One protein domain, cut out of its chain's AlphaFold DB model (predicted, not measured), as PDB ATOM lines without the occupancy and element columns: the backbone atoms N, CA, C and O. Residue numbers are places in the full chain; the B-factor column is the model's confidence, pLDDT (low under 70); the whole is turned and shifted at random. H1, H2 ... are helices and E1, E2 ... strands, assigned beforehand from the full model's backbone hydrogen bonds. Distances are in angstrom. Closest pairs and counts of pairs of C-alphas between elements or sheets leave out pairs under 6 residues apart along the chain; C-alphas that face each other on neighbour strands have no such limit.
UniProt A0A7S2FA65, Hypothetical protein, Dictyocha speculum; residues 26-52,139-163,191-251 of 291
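What this domain is: This is residues 26 to 52, 139 to 163 and 191 to 251 of the 291 residues of the protein "Hypothetical protein" of Dictyocha speculum (UniProt A0A7S2FA65). What would one see first? A long twisted hairpin, E1 and E2, runs through the middle, with H1 packed over part of it and H4 beside H1; the short H2 lies at this end, and H5 with the link after it makes the opposite end. E4 pairs with the first part of E2, and E3 passes near E1. What is it made of? The printed part has 113 residues with five named helices and four named strands, in the order E1 E2 H1 H2 E3 H3 H4 H5 E4; the class is mixed, helices and strands, and the mixed sheet has the order E1 E2 E4. Is it compact? It is compact, with a radius of gyration of the C-alphas of 14.8 A, yet elongated, spanning 46 by 29 by 25 A.

How they stand to each other: How is the sheet built? E1, residues 29 to 36, and E2, residues 40 to 49, form a hairpin, antiparallel at 164 degrees, with N 31 and O 47 within hydrogen-bond range at 2.8 A. E4, residues 248 to 250, is parallel to E2 at 41 degrees, with N 41 and O 248 within hydrogen-bond range at 2.9 A. The sheet is twisted, and E2 bends by 57 degrees at residue 44. What is on it? H1, residues 139 to 152, is on one face of the sheet in two layers, a sheet and a helix over it, at a height over the sheet of 8.5 A. It lies over E1 and E2, slantwise to the strands at 42 degrees to E2 on the local plane, and the closest C-alphas of H1 and E2 are those of Val 149 and Gly 45, 5.8 A apart. What is next to H1? H4, residues 205 to 215, touches residues 139 to 143 of H1 alone, the closest C-alphas being those of Met 210 and Arg 143, 7.6 A apart, at a shallow tilt of 30 degrees, the same way. H2, residues 160 to 163, touches H4, with the C-alphas of Leu 160 and Leu 214 closest at 5.4 A; H3, residues 200 to 203, is close to H4 but not clearly touching, with the C-alphas of Thr 202 and Gly 208 closest at 7.2 A. Where is the rest? E3, residues 194 to 198, pairs with no named strand and is near E1, with 8 pairs of C-alphas within 10 A. H5, residues 228 to 240, touches no helix and is only just not on the sheet, with 4 pairs of C-alphas within 10 A. In H1, H4 and H5 every O i to N i+4 pair is within hydrogen-bond range; H2 and H3 are too short for such a pair.

Where its parts are: Where does the hairpin lie? E1 begins at C-alpha 29, (271.995, 320.651, 289.098), and is 21.7 A long; E2 is 26.9 A long. How long are the helices? H1 measures 20.1 A, H5 18.4 A and H4 15.5 A from first to last C-alpha. Where does the last element end? E4 ends at C-alpha 250, (268.045, 331.803, 307.616).

The domain as a whole: How far does it reach? The two C-alphas farthest apart are those of Val 163 and Gly 242, at 46.6 A. Where is it cut? Residues 53 to 138 and 164 to 190 are not printed, with C-alphas 9.7 A apart across the first cut and 17.2 A across the second. Which link is long, and where is confidence low? The link from H4 to H5 is long, 12 residues; pLDDT is under 70 at residues 160 to 163, 221 to 222 and 245 to 246.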
ATOM      1  N   GLY A  26     276.351 314.309 289.686       92.25
ATOM      2  CA  GLY A  26     276.150 313.286 288.647       92.25
ATOM      3  C   GLY A  26     274.771 313.363 287.986       92.25
ATOM      4  O   GLY A  26     274.689 313.365 286.769       92.25
ATOM      5  N   GLY A  27     273.697 313.541 288.764       94.19
ATOM      6  CA  GLY A  27     272.321 313.556 288.233       94.19
ATOM      7  C   GLY A  27     271.527 314.845 288.466       94.19
ATOM      8  O   GLY A  27     270.438 315.002 287.909       94.19
ATOM      9  N   THR A  28     272.034 315.762 289.293       94.69
ATOM     10  CA  THR A  28     271.309 316.980 289.678       94.69
ATOM     11  C   THR A  28     272.152 318.233 289.510       94.69
ATOM     12  O   THR A  28     273.382 318.223 289.641       94.69
ATOM     13  N   PHE A  29     271.444 319.320 289.226       97.00
ATOM     14  CA  PHE A  29     271.995 320.651 289.098       97.00
ATOM     15  C   PHE A  29     271.228 321.588 290.016       97.00
ATOM     16  O   PHE A  29     270.041 321.819 289.798       97.00
ATOM     17  N   ASP A  30     271.902 322.170 290.997       95.06
ATOM     18  CA  ASP A  30     271.297 323.046 291.991       95.06
ATOM     19  C   ASP A  30     272.027 324.387 292.051       95.06
ATOM     20  O   ASP A  30     273.243 324.500 291.900       95.06
ATOM     21  N   VAL A  31     271.261 325.454 292.249       94.81
ATOM     22  CA  VAL A  31     271.766 326.820 292.314       94.81
ATOM     23  C   VAL A  31     271.135 327.519 293.501       94.81
ATOM     24  O   VAL A  31     269.908 327.561 293.640       94.81
ATOM     25  N   ALA A  32     271.978 328.126 294.328       92.56
ATOM     26  CA  ALA A  32     271.553 328.936 295.454       92.56
ATOM     27  C   ALA A  32     272.240 330.300 295.430       92.56
ATOM     28  O   ALA A  32     273.401 330.425 295.049       92.56
ATOM     29  N   ILE A  33     271.520 331.328 295.863       91.06
ATOM     30  CA  ILE A  33     272.097 332.647 296.121       91.06
ATOM     31  C   ILE A  33     271.984 332.922 297.611       91.06
ATOM     32  O   ILE A  33     270.892 332.826 298.180       91.06
ATOM     33  N   LEU A  34     273.114 333.253 298.222       90.94
ATOM     34  CA  LEU A  34     273.282 333.421 299.656       90.94
ATOM     35  C   LEU A  34     273.817 334.822 299.961       90.94
ATOM     36  O   LEU A  34     274.682 335.313 299.241       90.94
ATOM     37  N   ASP A  35     273.346 335.421 301.049       89.00
ATOM     38  CA  ASP A  35     274.038 336.517 301.729       89.00
ATOM     39  C   ASP A  35     274.791 335.925 302.921       89.00
ATOM     40  O   ASP A  35     274.174 335.292 303.784       89.00
ATOM     41  N   VAL A  36     276.109 336.107 302.947       86.94
ATOM     42  CA  VAL A  36     276.999 335.587 303.991       86.94
ATOM     43  C   VAL A  36     277.558 336.772 304.779       86.94
ATOM     44  O   VAL A  36     278.287 337.584 304.220       86.94
ATOM     45  N   GLY A  37     277.174 336.901 306.049       85.31
ATOM     46  CA  GLY A  37     277.695 337.897 306.998       85.31
ATOM     47  C   GLY A  37     278.549 337.260 308.100       85.31
ATOM     48  O   GLY A  37     278.791 336.053 308.075       85.31
ATOM     49  N   SER A  38     278.962 338.054 309.093       75.06
ATOM     50  CA  SER A  38     279.922 337.660 310.145       75.06
ATOM     51  C   SER A  38     279.467 336.526 311.084       75.06
ATOM     52  O   SER A  38     280.290 335.939 311.778       75.06
ATOM     53  N   GLY A  39     278.182 336.162 311.066       77.75
ATOM     54  CA  GLY A  39     277.626 335.022 311.814       77.75
ATOM     55  C   GLY A  39     276.273 334.544 311.281       77.75
ATOM     56  O   GLY A  39     275.520 333.829 311.942       77.75
ATOM     57  N   ALA A  40     275.901 334.969 310.073       82.06
ATOM     58  CA  ALA A  40     274.602 334.658 309.499       82.06
ATOM     59  C   ALA A  40     274.720 334.324 308.018       82.06
ATOM     60  O   ALA A  40     275.316 335.065 307.239       82.06
ATOM     61  N   VAL A  41     274.079 333.227 307.623       86.19
ATOM     62  CA  VAL A  41     273.919 332.852 306.220       86.19
ATOM     63  C   VAL A  41     272.439 332.888 305.892       86.19
ATOM     64  O   VAL A  41     271.634 332.125 306.437       86.19
ATOM     65  N   LYS A  42     272.065 333.787 304.987       87.06
ATOM     66  CA  LYS A  42     270.690 333.955 304.531       87.06
ATOM     67  C   LYS A  42     270.549 333.469 303.101       87.06
ATOM     68  O   LYS A  42     271.197 333.969 302.191       87.06
ATOM     69  N   VAL A  43     269.627 332.539 302.889       89.31
ATOM     70  CA  VAL A  43     269.280 332.059 301.551       89.31
ATOM     71  C   VAL A  43     268.318 333.050 300.898       89.31
ATOM     72  O   VAL A  43     267.238 333.311 301.430       89.31
ATOM     73  N   LEU A  44     268.691 333.595 299.740       87.38
ATOM     74  CA  LEU A  44     267.853 334.513 298.962       87.38
ATOM     75  C   LEU A  44     266.997 333.796 297.920       87.38
ATOM     76  O   LEU A  44     265.875 334.219 297.650       87.38
ATOM     77  N   GLY A  45     267.511 332.714 297.343       88.56
ATOM     78  CA  GLY A  45     266.806 331.944 296.328       88.56
ATOM     79  C   GLY A  45     267.481 330.607 296.067       88.56
ATOM     80  O   GLY A  45     268.700 330.499 296.183       88.56
ATOM     81  N   VAL A  46     266.671 329.603 295.722       90.50
ATOM     82  CA  VAL A  46     267.126 328.254 295.362       90.50
ATOM     83  C   VAL A  46     266.329 327.744 294.168       90.50
ATOM     84  O   VAL A  46     265.092 327.802 294.140       90.50
ATOM     85  N   LYS A  47     267.035 327.205 293.181       92.00
ATOM     86  CA  LYS A  47     266.446 326.547 292.018       92.00
ATOM     87  C   LYS A  47     267.356 325.415 291.579       92.00
ATOM     88  O   LYS A  47     268.564 325.546 291.669       92.00
ATOM     89  N   GLY A  48     266.765 324.347 291.067       92.31
ATOM     90  CA  GLY A  48     267.520 323.227 290.537       92.31
ATOM     91  C   GLY A  48     266.770 322.510 289.429       92.31
ATOM     92  O   GLY A  48     265.607 322.818 289.142       92.31
ATOM     93  N   ASP A  49     267.473 321.577 288.810       93.88
ATOM     94  CA  ASP A  49     267.015 320.657 287.786       93.88
ATOM     95  C   ASP A  49     267.465 319.247 288.189       93.88
ATOM     96  O   ASP A  49     268.650 318.922 288.179       93.88
ATOM     97  N   SER A  50     266.503 318.414 288.590       93.31
ATOM     98  CA  SER A  50     266.757 317.062 289.103       93.31
ATOM     99  C   SER A  50     267.029 316.027 288.006       93.31
ATOM    100  O   SER A  50     267.074 314.836 288.295       93.31
ATOM    101  N   ARG A  51     267.093 316.460 286.741       93.75
ATOM    102  CA  ARG A  51     267.361 315.630 285.556       93.75
ATOM    103  C   ARG A  51     268.438 316.291 284.694       93.75
ATOM    104  O   ARG A  51     268.254 316.465 283.484       93.75
ATOM    105  N   LEU A  52     269.450 316.830 285.359       96.25
ATOM    106  CA  LEU A  52     270.560 317.533 284.739       96.25
ATOM    107  C   LEU A  52     271.789 317.374 285.627       96.25
ATOM    108  O   LEU A  52     271.868 318.003 286.673       96.25
ATOM    109  N   VAL A 139     274.040 323.142 278.825       95.94
ATOM    110  CA  VAL A 139     274.532 324.450 279.278       95.94
ATOM    111  C   VAL A 139     273.424 325.504 279.212       95.94
ATOM    112  O   VAL A 139     273.279 326.307 280.132       95.94
ATOM    113  N   ALA A 140     272.595 325.497 278.167       94.81
ATOM    114  CA  ALA A 140     271.462 326.410 278.044       94.81
ATOM    115  C   ALA A 140     270.432 326.216 279.173       94.81
ATOM    116  O   ALA A 140     269.975 327.204 279.759       94.81
ATOM    117  N   ARG A 141     270.122 324.961 279.541       96.12
ATOM    118  CA  ARG A 141     269.274 324.645 280.708       96.12
ATOM    119  C   ARG A 141     269.882 325.189 282.002       96.12
ATOM    120  O   ARG A 141     269.189 325.884 282.747       96.12
ATOM    121  N   MET A 142     271.181 324.968 282.228       96.31
ATOM    122  CA  MET A 142     271.883 325.501 283.403       96.31
ATOM    123  C   MET A 142     271.799 327.033 283.475       96.31
ATOM    124  O   MET A 142     271.449 327.596 284.514       96.31
ATOM    125  N   ARG A 143     272.064 327.720 282.354       94.94
ATOM    126  CA  ARG A 143     271.971 329.186 282.254       94.94
ATOM    127  C   ARG A 143     270.574 329.680 282.612       94.94
ATOM    128  O   ARG A 143     270.448 330.604 283.410       94.94
ATOM    129  N   SER A 144     269.536 329.053 282.058       93.62
ATOM    130  CA  SER A 144     268.139 329.404 282.336       93.62
ATOM    131  C   SER A 144     267.808 329.301 283.829       93.62
ATOM    132  O   SER A 144     267.196 330.201 284.408       93.62
ATOM    133  N   THR A 145     268.292 328.249 284.491       94.25
ATOM    134  CA  THR A 145     268.127 328.053 285.935       94.25
ATOM    135  C   THR A 145     268.835 329.136 286.760       94.25
ATOM    136  O   THR A 145     268.202 329.720 287.644       94.25
ATOM    137  N   ILE A 146     270.091 329.478 286.436       93.94
ATOM    138  CA  ILE A 146     270.850 330.550 287.115       93.94
ATOM    139  C   ILE A 146     270.168 331.914 286.931       93.94
ATOM    140  O   ILE A 146     270.005 332.679 287.882       93.94
ATOM    141  N   ILE A 147     269.727 332.222 285.710       91.19
ATOM    142  CA  ILE A 147     269.008 333.465 285.410       91.19
ATOM    143  C   ILE A 147     267.695 333.518 286.195       91.19
ATOM    144  O   ILE A 147     267.374 334.550 286.783       91.19
ATOM    145  N   GLY A 148     266.959 332.407 286.249       89.75
ATOM    146  CA  GLY A 148     265.703 332.314 286.983       89.75
ATOM    147  C   GLY A 148     265.866 332.603 288.475       89.75
ATOM    148  O   GLY A 148     265.117 333.412 289.016       89.75
ATOM    149  N   VAL A 149     266.864 332.004 289.135       90.38
ATOM    150  CA  VAL A 149     267.093 332.255 290.568       90.38
ATOM    151  C   VAL A 149     267.577 333.687 290.829       90.38
ATOM    152  O   VAL A 149     267.139 334.314 291.790       90.38
ATOM    153  N   ALA A 150     268.395 334.259 289.937       88.94
ATOM    154  CA  ALA A 150     268.816 335.656 290.040       88.94
ATOM    155  C   ALA A 150     267.636 336.633 289.879       88.94
ATOM    156  O   ALA A 150     267.555 337.630 290.596       88.94
ATOM    157  N   GLN A 151     266.693 336.338 288.980       85.88
ATOM    158  CA  GLN A 151     265.467 337.121 288.811       85.88
ATOM    159  C   GLN A 151     264.554 337.038 290.039       85.88
ATOM    160  O   GLN A 151     264.038 338.067 290.478       85.88
ATOM    161  N   GLU A 152     264.378 335.842 290.613       84.25
ATOM    162  CA  GLU A 152     263.609 335.630 291.849       84.25
ATOM    163  C   GLU A 152     264.228 336.392 293.033       84.25
ATOM    164  O   GLU A 152     263.506 337.036 293.796       84.25
ATOM    165  N   ALA A 153     265.563 336.415 293.116       83.50
ATOM    166  CA  ALA A 153     266.322 337.198 294.089       83.50
ATOM    167  C   ALA A 153     266.393 338.709 293.762       83.50
ATOM    168  O   ALA A 153     266.948 339.478 294.541       83.50
ATOM    169  N   GLN A 154     265.813 339.157 292.639       83.94
ATOM    170  CA  GLN A 154     265.817 340.553 292.173       83.94
ATOM    171  C   GLN A 154     267.223 341.144 291.967       83.94
ATOM    172  O   GLN A 154     267.459 342.331 292.231       83.94
ATOM    173  N   LEU A 155     268.137 340.321 291.456       81.56
ATOM    174  CA  LEU A 155     269.534 340.664 291.215       81.56
ATOM    175  C   LEU A 155     269.817 340.880 289.729       81.56
ATOM    176  O   LEU A 155     269.137 340.350 288.846       81.56
ATOM    177  N   SER A 156     270.850 341.669 289.441       77.06
ATOM    178  CA  SER A 156     271.413 341.798 288.098       77.06
ATOM    179  C   SER A 156     272.619 340.884 287.924       77.06
ATOM    180  O   SER A 156     273.540 340.920 288.735       77.06
ATOM    181  N   LEU A 157     272.639 340.133 286.827       80.19
ATOM    182  CA  LEU A 157     273.806 339.390 286.360       80.19
ATOM    183  C   LEU A 157     274.558 340.273 285.351       80.19
ATOM    184  O   LEU A 157     274.055 340.459 284.239       80.19
ATOM    185  N   PRO A 158     275.696 340.888 285.721       73.50
ATOM    186  CA  PRO A 158     276.331 341.905 284.884       73.50
ATOM    187  C   PRO A 158     276.859 341.331 283.560       73.50
ATOM    188  O   PRO A 158     276.761 342.001 282.532       73.50
ATOM    189  N   GLY A 159     277.295 340.065 283.540       72.25
ATOM    190  CA  GLY A 159     277.798 339.398 282.334       72.25
ATOM    191  C   GLY A 159     276.746 339.197 281.234       72.25
ATOM    192  O   GLY A 159     277.090 339.188 280.055       72.25
ATOM    193  N   LEU A 160     275.447 339.147 281.568       67.31
ATOM    194  CA  LEU A 160     274.382 339.085 280.551       67.31
ATOM    195  C   LEU A 160     274.403 340.300 279.613       67.31
ATOM    196  O   LEU A 160     274.215 340.145 278.412       67.31
ATOM    197  N   SER A 161     274.686 341.490 280.153       57.72
ATOM    198  CA  SER A 161     274.709 342.731 279.367       57.72
ATOM    199  C   SER A 161     275.904 342.842 278.416       57.72
ATOM    200  O   SER A 161     275.869 343.631 277.474       57.72
ATOM    201  N   GLU A 162     276.953 342.052 278.643       51.59
ATOM    202  CA  GLU A 162     278.149 341.992 277.801       51.59
ATOM    203  C   GLU A 162     277.987 340.934 276.700       51.59
ATOM    204  O   GLU A 162     278.278 341.199 275.536       51.59
ATOM    205  N   VAL A 163     277.410 339.775 277.034       52.62
ATOM    206  CA  VAL A 163     277.121 338.703 276.066       52.62
ATOM    207  C   VAL A 163     276.063 339.136 275.042       52.62
ATOM    208  O   VAL A 163     276.243 338.879 273.855       52.62
ATOM    209  N   PRO A 191     275.449 343.581 293.704       76.00
ATOM    210  CA  PRO A 191     275.862 342.571 292.745       76.00
ATOM    211  C   PRO A 191     276.166 341.249 293.457       76.00
ATOM    212  O   PRO A 191     276.308 341.191 294.675       76.00
ATOM    213  N   ILE A 192     276.257 340.171 292.683       86.69
ATOM    214  CA  ILE A 192     276.954 338.972 293.154       86.69
ATOM    215  C   ILE A 192     278.429 339.360 293.286       86.69
ATOM    216  O   ILE A 192     278.962 340.017 292.393       86.69
ATOM    217  N   GLU A 193     279.067 338.974 294.382       87.31
ATOM    218  CA  GLU A 193     280.475 339.278 294.671       87.31
ATOM    219  C   GLU A 193     281.340 338.021 294.568       87.31
ATOM    220  O   GLU A 193     282.487 338.076 294.122       87.31
ATOM    221  N   ASN A 194     280.750 336.867 294.894       89.06
ATOM    222  CA  ASN A 194     281.435 335.585 294.917       89.06
ATOM    223  C   ASN A 194     280.672 334.509 294.150       89.06
ATOM    224  O   ASN A 194     279.440 334.466 294.138       89.06
ATOM    225  N   VAL A 195     281.427 333.586 293.561       91.56
ATOM    226  CA  VAL A 195     280.903 332.366 292.946       91.56
ATOM    227  C   VAL A 195     281.651 331.170 293.517       91.56
ATOM    228  O   VAL A 195     282.883 331.127 293.461       91.56
ATOM    229  N   VAL A 196     280.894 330.191 294.007       92.38
ATOM    230  CA  VAL A 196     281.384 328.906 294.508       92.38
ATOM    231  C   VAL A 196     280.837 327.797 293.616       92.38
ATOM    232  O   VAL A 196     279.633 327.738 293.362       92.38
ATOM    233  N   LEU A 197     281.726 326.932 293.130       93.50
ATOM    234  CA  LEU A 197     281.363 325.740 292.366       93.50
ATOM    235  C   LEU A 197     281.483 324.505 293.260       93.50
ATOM    236  O   LEU A 197     282.496 324.332 293.936       93.50
ATOM    237  N   VAL A 198     280.458 323.663 293.246       93.38
ATOM    238  CA  VAL A 198     280.344 322.443 294.051       93.38
ATOM    239  C   VAL A 198     279.992 321.270 293.136       93.38
ATOM    240  O   VAL A 198     279.344 321.459 292.111       93.38
ATOM    241  N   GLY A 199     280.452 320.066 293.470       90.31
ATOM    242  CA  GLY A 199     280.166 318.860 292.699       90.31
ATOM    243  C   GLY A 199     281.170 318.597 291.574       90.31
ATOM    244  O   GLY A 199     281.657 319.504 290.891       90.31
ATOM    245  N   GLY A 200     281.503 317.321 291.374       90.69
ATOM    246  CA  GLY A 200     282.607 316.899 290.506       90.69
ATOM    247  C   GLY A 200     282.457 317.293 289.033       90.69
ATOM    248  O   GLY A 200     283.461 317.516 288.352       90.69
ATOM    249  N   ALA A 201     281.229 317.440 288.526       93.38
ATOM    250  CA  ALA A 201     280.997 317.847 287.142       93.38
ATOM    251  C   ALA A 201     281.295 319.343 286.905       93.38
ATOM    252  O   ALA A 201     281.591 319.735 285.774       93.38
ATOM    253  N   THR A 202     281.358 320.180 287.949       94.31
ATOM    254  CA  THR A 202     281.786 321.589 287.808       94.31
ATOM    255  C   THR A 202     283.255 321.763 287.424       94.31
ATOM    256  O   THR A 202     283.644 322.838 286.965       94.31
ATOM    257  N   ARG A 203     284.073 320.705 287.536       92.69
ATOM    258  CA  ARG A 203     285.490 320.705 287.131       92.69
ATOM    259  C   ARG A 203     285.682 320.918 285.625       92.69
ATOM    260  O   ARG A 203     286.782 321.256 285.190       92.69
ATOM    261  N   MET A 204     284.630 320.744 284.824       94.75
ATOM    262  CA  MET A 204     284.663 321.026 283.392       94.75
ATOM    263  C   MET A 204     284.909 322.527 283.135       94.75
ATOM    264  O   MET A 204     284.109 323.363 283.568       94.75
ATOM    265  N   PRO A 205     285.937 322.910 282.347       94.38
ATOM    266  CA  PRO A 205     286.249 324.317 282.076       94.38
ATOM    267  C   PRO A 205     285.086 325.120 281.475       94.38
ATOM    268  O   PRO A 205     285.001 326.336 281.667       94.38
ATOM    269  N   LEU A 206     284.190 324.452 280.742       95.38
ATOM    270  CA  LEU A 206     283.008 325.068 280.143       95.38
ATOM    271  C   LEU A 206     282.048 325.634 281.204       95.38
ATOM    272  O   LEU A 206     281.461 326.690 280.980       95.38
ATOM    273  N   ILE A 207     281.941 324.991 282.372       95.56
ATOM    274  CA  ILE A 207     281.040 325.397 283.460       95.56
ATOM    275  C   ILE A 207     281.558 326.682 284.094       95.56
ATOM    276  O   ILE A 207     280.828 327.669 284.179       95.56
ATOM    277  N   GLY A 208     282.851 326.723 284.432       93.62
ATOM    278  CA  GLY A 208     283.491 327.934 284.942       93.62
ATOM    279  C   GLY A 208     283.375 329.112 283.968       93.62
ATOM    280  O   GLY A 208     283.028 330.220 284.381       93.62
ATOM    281  N   ARG A 209     283.580 328.880 282.661       94.31
ATOM    282  CA  ARG A 209     283.392 329.920 281.633       94.31
ATOM    283  C   ARG A 209     281.941 330.365 281.500       94.31
ATOM    284  O   ARG A 209     281.702 331.562 281.377       94.31
ATOM    285  N   MET A 210     280.983 329.441 281.545       94.69
ATOM    286  CA  MET A 210     279.557 329.762 281.512       94.69
ATOM    287  C   MET A 210     279.178 330.659 282.695       94.69
ATOM    288  O   MET A 210     278.560 331.701 282.485       94.69
ATOM    289  N   VAL A 211     279.565 330.288 283.921       93.81
ATOM    290  CA  VAL A 211     279.229 331.070 285.119       93.81
ATOM    291  C   VAL A 211     279.922 332.430 285.099       93.81
ATOM    292  O   VAL A 211     279.272 333.441 285.369       93.81
ATOM    293  N   ARG A 212     281.196 332.496 284.691       92.56
ATOM    294  CA  ARG A 212     281.903 333.770 284.499       92.56
ATOM    295  C   ARG A 212     281.230 334.641 283.439       92.56
ATOM    296  O   ARG A 212     281.057 335.829 283.663       92.56
ATOM    297  N   GLY A 213     280.787 334.063 282.324       90.81
ATOM    298  CA  GLY A 213     280.058 334.789 281.281       90.81
ATOM    299  C   GLY A 213     278.691 335.314 281.735       90.81
ATOM    300  O   GLY A 213     278.208 336.300 281.197       90.81
ATOM    301  N   LEU A 214     278.058 334.688 282.732       89.94
ATOM    302  CA  LEU A 214     276.820 335.196 283.333       89.94
ATOM    303  C   LEU A 214     277.089 336.281 284.383       89.94
ATOM    304  O   LEU A 214     276.395 337.293 284.430       89.94
ATOM    305  N   THR A 215     278.077 336.061 285.245       90.00
ATOM    306  CA  THR A 215     278.272 336.841 286.478       90.00
ATOM    307  C   THR A 215     279.361 337.904 286.378       90.00
ATOM    308  O   THR A 215     279.396 338.786 287.221       90.00
ATOM    309  N   GLY A 216     280.255 337.828 285.391       89.44
ATOM    310  CA  GLY A 216     281.494 338.613 285.330       89.44
ATOM    311  C   GLY A 216     282.578 338.154 286.316       89.44
ATOM    312  O   GLY A 216     283.697 338.661 286.277       89.44
ATOM    313  N   ILE A 217     282.284 337.178 287.181       89.31
ATOM    314  CA  ILE A 217     283.138 336.783 288.305       89.31
ATOM    315  C   ILE A 217     283.826 335.463 287.985       89.31
ATOM    316  O   ILE A 217     283.200 334.504 287.532       89.31
ATOM    317  N   THR A 218     285.131 335.403 288.236       88.88
ATOM    318  CA  THR A 218     285.872 334.142 288.177       88.88
ATOM    319  C   THR A 218     285.539 333.316 289.422       88.88
ATOM    320  O   THR A 218     285.769 333.805 290.530       88.88
ATOM    321  N   PRO A 219     285.019 332.084 289.274       86.44
ATOM    322  CA  PRO A 219     284.732 331.235 290.422       86.44
ATOM    323  C   PRO A 219     285.988 330.975 291.253       86.44
ATOM    324  O   PRO A 219     287.049 330.672 290.703       86.44
ATOM    325  N   ARG A 220     285.877 331.115 292.576       70.50
ATOM    326  CA  ARG A 220     287.004 330.912 293.491       70.50
ATOM    327  C   ARG A 220     287.141 329.422 293.812       70.50
ATOM    328  O   ARG A 220     286.153 328.757 294.099       70.50
ATOM    329  N   GLY A 221     288.372 328.911 293.810       63.91
ATOM    330  CA  GLY A 221     288.698 327.536 294.221       63.91
ATOM    331  C   GLY A 221     288.896 327.373 295.731       63.91
ATOM    332  O   GLY A 221     289.659 326.514 296.150       63.91
ATOM    333  N   THR A 222     288.293 328.240 296.549       58.97
ATOM    334  CA  THR A 222     288.522 328.286 298.004       58.97
ATOM    335  C   THR A 222     287.869 327.133 298.758       58.97
ATOM    336  O   THR A 222     288.220 326.889 299.907       58.97
ATOM    337  N   VAL A 223     286.928 326.427 298.130       73.38
ATOM    338  CA  VAL A 223     286.229 325.282 298.715       73.38
ATOM    339  C   VAL A 223     286.464 324.068 297.827       73.38
ATOM    340  O   VAL A 223     286.337 324.165 296.606       73.38
ATOM    341  N   ASN A 224     286.803 322.928 298.434       80.38
ATOM    342  CA  ASN A 224     286.899 321.665 297.713       80.38
ATOM    343  C   ASN A 224     285.490 321.231 297.252       80.38
ATOM    344  O   ASN A 224     284.643 320.969 298.112       80.38
ATOM    345  N   PRO A 225     285.220 321.133 295.934       80.06
ATOM    346  CA  PRO A 225     283.884 320.834 295.418       80.06
ATOM    347  C   PRO A 225     283.302 319.497 295.885       80.06
ATOM    348  O   PRO A 225     282.083 319.354 295.889       80.06
ATOM    349  N   ASP A 226     284.151 318.539 296.270       81.12
ATOM    350  CA  ASP A 226     283.722 317.193 296.668       81.12
ATOM    351  C   ASP A 226     283.414 317.096 298.176       81.12
ATOM    352  O   ASP A 226     282.636 316.247 298.605       81.12
ATOM    353  N   GLU A 227     283.984 317.990 298.992       81.56
ATOM    354  CA  GLU A 227     283.856 317.968 300.459       81.56
ATOM    355  C   GLU A 227     282.918 319.059 300.986       81.56
ATOM    356  O   GLU A 227     282.399 318.938 302.096       81.56
ATOM    357  N   ALA A 228     282.669 320.109 300.194       83.50
ATOM    358  CA  ALA A 228     281.880 321.281 300.577       83.50
ATOM    359  C   ALA A 228     280.535 320.915 301.225       83.50
ATOM    360  O   ALA A 228     280.156 321.476 302.254       83.50
ATOM    361  N   ILE A 229     279.828 319.953 300.625       84.75
ATOM    362  CA  ILE A 229     278.505 319.513 301.075       84.75
ATOM    363  C   ILE A 229     278.611 318.777 302.413       84.75
ATOM    364  O   ILE A 229     277.856 319.075 303.337       84.75
ATOM    365  N   ALA A 230     279.561 317.846 302.537       85.56
ATOM    366  CA  ALA A 230     279.757 317.064 303.756       85.56
ATOM    367  C   ALA A 230     280.180 317.957 304.934       85.56
ATOM    368  O   ALA A 230     279.628 317.848 306.030       85.56
ATOM    369  N   LEU A 231     281.092 318.901 304.690       84.56
ATOM    370  CA  LEU A 231     281.513 319.888 305.682       84.56
ATOM    371  C   LEU A 231     280.341 320.787 306.099       84.56
ATOM    372  O   LEU A 231     280.086 320.943 307.293       84.56
ATOM    373  N   GLY A 232     279.569 321.304 305.138       83.50
ATOM    374  CA  GLY A 232     278.374 322.104 305.414       83.50
ATOM    375  C   GLY A 232     277.330 321.351 306.245       83.50
ATOM    376  O   GLY A 232     276.772 321.912 307.187       83.50
ATOM    377  N   ALA A 233     277.113 320.066 305.953       84.81
ATOM    378  CA  ALA A 233     276.227 319.209 306.736       84.81
ATOM    379  C   ALA A 233     276.735 319.014 308.173       84.81
ATOM    380  O   ALA A 233     275.945 319.107 309.110       84.81
ATOM    381  N   SER A 234     278.043 318.806 308.359       86.50
ATOM    382  CA  SER A 234     278.634 318.652 309.696       86.50
ATOM    383  C   SER A 234     278.521 319.925 310.541       86.50
ATOM    384  O   SER A 234     278.133 319.857 311.705       86.50
ATOM    385  N   ILE A 235     278.756 321.094 309.938       85.62
ATOM    386  CA  ILE A 235     278.592 322.400 310.589       85.62
ATOM    387  C   ILE A 235     277.121 322.634 310.948       85.62
ATOM    388  O   ILE A 235     276.815 323.108 312.041       85.62
ATOM    389  N   HIS A 236     276.194 322.275 310.053       83.94
ATOM    390  CA  HIS A 236     274.768 322.398 310.332       83.94
ATOM    391  C   HIS A 236     274.335 321.505 311.500       83.94
ATOM    392  O   HIS A 236     273.617 321.978 312.377       83.94
ATOM    393  N   ALA A 237     274.801 320.253 311.546       85.69
ATOM    394  CA  ALA A 237     274.528 319.338 312.652       85.69
ATOM    395  C   ALA A 237     275.090 319.867 313.982       85.69
ATOM    396  O   ALA A 237     274.355 319.959 314.959       85.69
ATOM    397  N   ALA A 238     276.348 320.317 313.997       85.25
ATOM    398  CA  ALA A 238     276.975 320.893 315.186       85.25
ATOM    399  C   ALA A 238     276.242 322.152 315.693       85.25
ATOM    400  O   ALA A 238     276.112 322.350 316.899       85.25
ATOM    401  N   SER A 239     275.719 322.984 314.788       83.69
ATOM    402  CA  SER A 239     274.881 324.135 315.148       83.69
ATOM    403  C   SER A 239     273.543 323.713 315.769       83.69
ATOM    404  O   SER A 239     273.112 324.320 316.745       83.69
ATOM    405  N   LEU A 240     272.898 322.659 315.252       84.12
ATOM    406  CA  LEU A 240     271.656 322.123 315.831       84.12
ATOM    407  C   LEU A 240     271.868 321.545 317.237       84.12
ATOM    408  O   LEU A 240     270.987 321.688 318.082       84.12
ATOM    409  N   ASP A 241     273.038 320.958 317.491       87.00
ATOM    410  CA  ASP A 241     273.432 320.422 318.800       87.00
ATOM    411  C   ASP A 241     273.934 321.505 319.778       87.00
ATOM    412  O   ASP A 241     274.293 321.196 320.914       87.00
ATOM    413  N   GLY A 242     273.964 322.778 319.363       83.12
ATOM    414  CA  GLY A 242     274.439 323.888 320.196       83.12
ATOM    415  C   GLY A 242     275.951 323.877 320.444       83.12
ATOM    416  O   GLY A 242     276.419 324.480 321.401       83.12
ATOM    417  N   LEU A 243     276.726 323.184 319.602       82.69
ATOM    418  CA  LEU A 243     278.195 323.195 319.652       82.69
ATOM    419  C   LEU A 243     278.792 324.432 318.961       82.69
ATOM    420  O   LEU A 243     279.985 324.700 319.097       82.69
ATOM    421  N   ILE A 244     277.977 325.154 318.185       79.75
ATOM    422  CA  ILE A 244     278.346 326.379 317.470       79.75
ATOM    423  C   ILE A 244     277.269 327.430 317.745       79.75
ATOM    424  O   ILE A 244     276.172 327.352 317.189       79.75
ATOM    425  N   ASP A 245     277.603 328.419 318.571       67.00
ATOM    426  CA  ASP A 245     276.663 329.458 319.013       67.00
ATOM    427  C   ASP A 245     276.454 330.576 317.971       67.00
ATOM    428  O   ASP A 245     275.368 331.148 317.872       67.00
ATOM    429  N   ASP A 246     277.462 330.849 317.136       68.38
ATOM    430  CA  ASP A 246     277.514 332.048 316.282       68.38
ATOM    431  C   ASP A 246     277.078 331.824 314.820       68.38
ATOM    432  O   ASP A 246     277.290 332.691 313.974       68.38
ATOM    433  N   LEU A 247     276.464 330.680 314.482       74.75
ATOM    434  CA  LEU A 247     275.981 330.417 313.120       74.75
ATOM    435  C   LEU A 247     274.454 330.444 313.033       74.75
ATOM    436  O   LEU A 247     273.762 329.497 313.407       74.75
ATOM    437  N   ARG A 248     273.916 331.496 312.412       77.25
ATOM    438  CA  ARG A 248     272.483 331.613 312.126       77.25
ATOM    439  C   ARG A 248     272.165 331.316 310.662       77.25
ATOM    440  O   ARG A 248     272.428 332.126 309.775       77.25
ATOM    441  N   LEU A 249     271.501 330.188 310.411       77.00
ATOM    442  CA  LEU A 249     270.993 329.820 309.084       77.00
ATOM    443  C   LEU A 249     269.557 330.320 308.888       77.00
ATOM    444  O   LEU A 249     268.621 329.866 309.545       77.00
ATOM    445  N   VAL A 250     269.364 331.252 307.955       79.25
ATOM    446  CA  VAL A 250     268.045 331.803 307.616       79.25
ATOM    447  C   VAL A 250     267.594 331.242 306.272       79.25
ATOM    448  O   VAL A 250     268.090 331.631 305.213       79.25
ATOM    449  N   ARG A 251     266.624 330.325 306.308       72.06
ATOM    450  CA  ARG A 251     266.061 329.712 305.101       72.06
ATOM    451  C   ARG A 251     265.073 330.662 304.421       72.06
ATOM    452  O   ARG A 251     264.240 331.280 305.083       72.06
TER     453      ARG A 251